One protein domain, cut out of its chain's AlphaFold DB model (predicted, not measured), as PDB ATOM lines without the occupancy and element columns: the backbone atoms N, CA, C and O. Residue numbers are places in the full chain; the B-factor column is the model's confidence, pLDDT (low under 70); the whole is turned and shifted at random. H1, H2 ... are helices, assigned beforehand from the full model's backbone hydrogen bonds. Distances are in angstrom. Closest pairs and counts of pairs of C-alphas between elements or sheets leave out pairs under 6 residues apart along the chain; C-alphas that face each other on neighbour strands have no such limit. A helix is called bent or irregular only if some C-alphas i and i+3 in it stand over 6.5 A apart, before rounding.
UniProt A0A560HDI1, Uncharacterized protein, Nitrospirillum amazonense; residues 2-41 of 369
ATOM      1  N   LEU A   2     -37.888   4.530  -3.971       62.59
ATOM      2  CA  LEU A   2     -37.758   4.240  -5.416       62.59
ATOM      3  C   LEU A   2     -36.795   3.076  -5.716       62.59
ATOM      4  O   LEU A   2     -37.201   2.085  -6.306       62.59
ATOM      5  N   ALA A   3     -35.596   3.098  -5.126       74.19
ATOM      6  CA  ALA A   3     -34.629   2.001  -5.252       74.19
ATOM      7  C   ALA A   3     -35.124   0.635  -4.723       74.19
ATOM      8  O   ALA A   3     -34.583  -0.400  -5.092       74.19
ATOM      9  N   ALA A   4     -36.121   0.605  -3.830       71.12
ATOM     10  CA  ALA A   4     -36.711  -0.649  -3.358       71.12
ATOM     11  C   ALA A   4     -37.738  -1.195  -4.361       71.12
ATOM     12  O   ALA A   4     -37.748  -2.394  -4.616       71.12
ATOM     13  N   VAL A   5     -38.538  -0.317  -4.972       72.56
ATOM     14  CA  VAL A   5     -39.480  -0.685  -6.040       72.56
ATOM     15  C   VAL A   5     -38.735  -1.175  -7.279       72.56
ATOM     16  O   VAL A   5     -39.133  -2.179  -7.859       72.56
ATOM     17  N   ASP A   6     -37.621  -0.539  -7.641       77.94
ATOM     18  CA  ASP A   6     -36.806  -0.975  -8.781       77.94
ATOM     19  C   ASP A   6     -36.171  -2.350  -8.538       77.94
ATOM     20  O   ASP A   6     -36.144  -3.189  -9.438       77.94
ATOM     21  N   ARG A   7     -35.757  -2.639  -7.296       78.06
ATOM     22  CA  ARG A   7     -35.304  -3.983  -6.911       78.06
ATOM     23  C   ARG A   7     -36.417  -5.020  -7.042       78.06
ATOM     24  O   ARG A   7     -36.191  -6.061  -7.650       78.06
ATOM     25  N   VAL A   8     -37.618  -4.732  -6.543       73.44
ATOM     26  CA  VAL A   8     -38.770  -5.641  -6.688       73.44
ATOM     27  C   VAL A   8     -39.105  -5.860  -8.167       73.44
ATOM     28  O   VAL A   8     -39.281  -6.999  -8.586       73.44
ATOM     29  N   ARG A   9     -39.102  -4.804  -8.988       77.62
ATOM     30  CA  ARG A   9     -39.299  -4.910 -10.442       77.62
ATOM     31  C   ARG A   9     -38.268  -5.816 -11.109       77.62
ATOM     32  O   ARG A   9     -38.664  -6.651 -11.916       77.62
ATOM     33  N   SER A  10     -36.986  -5.681 -10.760       77.75
ATOM     34  CA  SER A  10     -35.926  -6.532 -11.322       77.75
ATOM     35  C   SER A  10     -36.120  -8.007 -10.968       77.75
ATOM     36  O   SER A  10     -36.068  -8.852 -11.850       77.75
ATOM     37  N   VAL A  11     -36.488  -8.311  -9.719       78.06
ATOM     38  CA  VAL A  11     -36.715  -9.690  -9.260       78.06
ATOM     39  C   VAL A  11     -37.879 -10.352 -10.006       78.06
ATOM     40  O   VAL A  11     -37.771 -11.506 -10.412       78.06
ATOM     41  N   PHE A  12     -38.982  -9.631 -10.225       75.06
ATOM     42  CA  PHE A  12     -40.128 -10.162 -10.973       75.06
ATOM     43  C   PHE A  12     -39.836 -10.316 -12.472       75.06
ATOM     44  O   PHE A  12     -40.287 -11.291 -13.080       75.06
ATOM     45  N   ALA A  13     -39.066  -9.389 -13.052       72.94
ATOM     46  CA  ALA A  13     -38.629  -9.469 -14.442       72.94
ATOM     47  C   ALA A  13     -37.703 -10.676 -14.670       72.94
ATOM     48  O   ALA A  13     -37.946 -11.460 -15.585       72.94
ATOM     49  N   ASP A  14     -36.714 -10.879 -13.795       77.88
ATOM     50  CA  ASP A  14     -35.779 -12.008 -13.866       77.88
ATOM     51  C   ASP A  14     -36.511 -13.352 -13.706       77.88
ATOM     52  O   ASP A  14     -36.229 -14.321 -14.414       77.88
ATOM     53  N   ALA A  15     -37.531 -13.397 -12.845       72.94
ATOM     54  CA  ALA A  15     -38.371 -14.575 -12.645       72.94
ATOM     55  C   ALA A  15     -39.418 -14.807 -13.755       72.94
ATOM     56  O   ALA A  15     -40.145 -15.798 -13.695       72.94
ATOM     57  N   HIS A  16     -39.520 -13.920 -14.755       68.44
ATOM     58  CA  HIS A  16     -40.538 -13.958 -15.816       68.44
ATOM     59  C   HIS A  16     -41.986 -13.963 -15.273       68.44
ATOM     60  O   HIS A  16     -42.908 -14.452 -15.925       68.44
ATOM     61  N   GLN A  17     -42.212 -13.392 -14.085       59.38
ATOM     62  CA  GLN A  17     -43.504 -13.401 -13.378       59.38
ATOM     63  C   GLN A  17     -44.385 -12.183 -13.708       59.38
ATOM     64  O   GLN A  17     -45.247 -11.786 -12.926       59.38
ATOM     65  N   GLY A  18     -44.181 -11.590 -14.885       64.75
ATOM     66  CA  GLY A  18     -44.936 -10.434 -15.359       64.75
ATOM     67  C   GLY A  18     -44.311  -9.087 -14.991       64.75
ATOM     68  O   GLY A  18     -43.166  -8.990 -14.549       64.75
ATOM     69  N   LYS A  19     -45.068  -8.014 -15.243       72.12
ATOM     70  CA  LYS A  19     -44.623  -6.627 -15.075       72.12
ATOM     71  C   LYS A  19     -45.224  -6.034 -13.803       72.12
ATOM     72  O   LYS A  19     -46.440  -6.005 -13.646       72.12
ATOM     73  N   VAL A  20     -44.369  -5.529 -12.914       69.50
ATOM     74  CA  VAL A  20     -44.802  -4.822 -11.702       69.50
ATOM     75  C   VAL A  20     -44.958  -3.335 -12.011       69.50
ATOM     76  O   VAL A  20     -43.977  -2.584 -12.090       69.50
ATOM     77  N   ASP A  21     -46.202  -2.896 -12.170       70.56
ATOM     78  CA  ASP A  21     -46.539  -1.478 -12.247       70.56
ATOM     79  C   ASP A  21     -46.698  -0.908 -10.829       70.56
ATOM     80  O   ASP A  21     -47.281  -1.520  -9.937       70.56
ATOM     81  N   ALA A  22     -46.094   0.256 -10.598       77.31
ATOM     82  CA  ALA A  22     -46.048   0.902  -9.295       77.31
ATOM     83  C   ALA A  22     -46.415   2.367  -9.488       77.31
ATOM     84  O   ALA A  22     -45.827   3.051 -10.330       77.31
ATOM     85  N   HIS A  23     -47.383   2.824  -8.702       78.00
ATOM     86  CA  HIS A  23     -47.926   4.171  -8.762       78.00
ATOM     87  C   HIS A  23     -47.794   4.825  -7.389       78.00
ATOM     88  O   HIS A  23     -48.007   4.181  -6.362       78.00
ATOM     89  N   TRP A  24     -47.431   6.101  -7.385       83.75
ATOM     90  CA  TRP A  24     -47.314   6.922  -6.187       83.75
ATOM     91  C   TRP A  24     -48.380   8.004  -6.245       83.75
ATOM     92  O   TRP A  24     -48.604   8.565  -7.313       83.75
ATOM     93  N   PHE A  25     -49.017   8.275  -5.108       84.12
ATOM     94  CA  PHE A  25     -50.067   9.282  -5.005       84.12
ATOM     95  C   PHE A  25     -49.828  10.156  -3.774       84.12
ATOM     96  O   PHE A  25     -49.676   9.642  -2.664       84.12
ATOM     97  N   ASP A  26     -49.826  11.470  -3.963       86.69
ATOM     98  CA  ASP A  26     -49.854  12.464  -2.892       86.69
ATOM     99  C   ASP A  26     -51.301  12.655  -2.418       86.69
ATOM    100  O   ASP A  26     -52.087  13.369  -3.040       86.69
ATOM    101  N   LEU A  27     -51.694  11.971  -1.338       76.25
ATOM    102  CA  LEU A  27     -53.104  11.824  -0.938       76.25
ATOM    103  C   LEU A  27     -53.906  13.136  -0.838       76.25
ATOM    104  O   LEU A  27     -55.037  13.151  -1.331       76.25
ATOM    105  N   PRO A  28     -53.380  14.249  -0.288       82.81
ATOM    106  CA  PRO A  28     -54.109  15.516  -0.249       82.81
ATOM    107  C   PRO A  28     -54.441  16.098  -1.632       82.81
ATOM    108  O   PRO A  28     -55.373  16.891  -1.744       82.81
ATOM    109  N   ARG A  29     -53.690  15.740  -2.682       71.88
ATOM    110  CA  ARG A  29     -53.820  16.309  -4.037       71.88
ATOM    111  C   ARG A  29     -54.329  15.307  -5.071       71.88
ATOM    112  O   ARG A  29     -54.984  15.698  -6.033       71.88
ATOM    113  N   GLU A  30     -54.061  14.021  -4.871       84.31
ATOM    114  CA  GLU A  30     -54.193  12.977  -5.892       84.31
ATOM    115  C   GLU A  30     -55.146  11.839  -5.493       84.31
ATOM    116  O   GLU A  30     -55.205  10.812  -6.171       84.31
ATOM    117  N   ALA A  31     -55.962  12.021  -4.447       77.94
ATOM    118  CA  ALA A  31     -56.941  11.022  -4.001       77.94
ATOM    119  C   ALA A  31     -57.843  10.498  -5.139       77.94
ATOM    120  O   ALA A  31     -58.125   9.305  -5.216       77.94
ATOM    121  N   LYS A  32     -58.255  11.367  -6.074       75.25
ATOM    122  CA  LYS A  32     -59.092  10.972  -7.221       75.25
ATOM    123  C   LYS A  32     -58.359  10.035  -8.188       75.25
ATOM    124  O   LYS A  32     -58.958   9.077  -8.669       75.25
ATOM    125  N   ALA A  33     -57.077  10.292  -8.451       79.19
ATOM    126  CA  ALA A  33     -56.258   9.458  -9.329       79.19
ATOM    127  C   ALA A  33     -55.985   8.083  -8.699       79.19
ATOM    128  O   ALA A  33     -56.058   7.070  -9.396       79.19
ATOM    129  N   LEU A  34     -55.775   8.040  -7.378       82.56
ATOM    130  CA  LEU A  34     -55.678   6.790  -6.623       82.56
ATOM    131  C   LEU A  34     -56.961   5.961  -6.757       82.56
ATOM    132  O   LEU A  34     -56.894   4.786  -7.104       82.56
ATOM    133  N   VAL A  35     -58.131   6.570  -6.537       75.00
ATOM    134  CA  VAL A  35     -59.425   5.874  -6.656       75.00
ATOM    135  C   VAL A  35     -59.631   5.313  -8.064       75.00
ATOM    136  O   VAL A  35     -60.082   4.179  -8.203       75.00
ATOM    137  N   THR A  36     -59.279   6.063  -9.110       75.62
ATOM    138  CA  THR A  36     -59.352   5.564 -10.491       75.62
ATOM    139  C   THR A  36     -58.412   4.383 -10.718       75.62
ATOM    140  O   THR A  36     -58.851   3.370 -11.253       75.62
ATOM    141  N   CYS A  37     -57.159   4.472 -10.264       79.06
ATOM    142  CA  CYS A  37     -56.193   3.377 -10.362       79.06
ATOM    143  C   CYS A  37     -56.704   2.107  -9.666       79.06
ATOM    144  O   CYS A  37     -56.699   1.028 -10.254       79.06
ATOM    145  N   LEU A  38     -57.239   2.247  -8.448       75.94
ATOM    146  CA  LEU A  38     -57.823   1.134  -7.702       75.94
ATOM    147  C   LEU A  38     -59.010   0.508  -8.442       75.94
ATOM    148  O   LEU A  38     -59.062  -0.710  -8.542       75.94
ATOM    149  N   ARG A  39     -59.909   1.311  -9.028       70.00
ATOM    150  CA  ARG A  39     -61.039   0.798  -9.827       70.00
ATOM    151  C   ARG A  39     -60.584   0.008 -11.048       70.00
ATOM    152  O   ARG A  39     -61.160  -1.034 -11.345       70.00
ATOM    153  N   THR A  40     -59.551   0.486 -11.739       75.81
ATOM    154  CA  THR A  40     -58.964  -0.232 -12.877       75.81
ATOM    155  C   THR A  40     -58.360  -1.565 -12.437       75.81
ATOM    156  O   THR A  40     -58.528  -2.561 -13.134       75.81
ATOM    157  N   LEU A  41     -57.713  -1.611 -11.268       70.38
ATOM    158  CA  LEU A  41     -57.129  -2.837 -10.717       70.38
ATOM    159  C   LEU A  41     -58.180  -3.835 -10.206       70.38
ATOM    160  O   LEU A  41     -57.959  -5.039 -10.293       70.38
TER     161      LEU A  41
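This is residues 2 to 41 of the 369 residues of an uncharacterized protein of Nitrospirillum amazonense (UniProt A0A560HDI1). Two helices, H1 and then H2, stand well separated with their axes running in nearly the same direction, and the long link of residues 15 to 26 crosses the space between them slantwise, giving a flat, open Z. The printed part has 40 residues with two named helices and no named strand; its class is all helix. It is loose, with a radius of gyration of the C-alphas of 12.7 A and spans of 35 by 22 by 6 A.

H1, residues 2 to 14, is apart from H2, residues 27 to 41. In H1 every O i to N i+4 pair is within hydrogen-bond range; in H2, 9 of 11 are. Residues 27 to 32 of H2 stand free.

H1 is 18.4 A long and begins at C-alpha 2, (-37.758, 4.240, -5.416). H2 is 18.1 A long and ends at C-alpha 41, (-57.129, -2.837, -10.717). H2 is irregular: C-alphas 29 and 32 are 8.1 A apart.

The C-alphas farthest apart, those of Ala 15 and Pro 28, are separated by 36.1 A. The printed part has no cut. The link from H1 to H2 is long, with 12 residues. Confidence is low, with pLDDT under 70, at residues 2, 16 to 18 and 20.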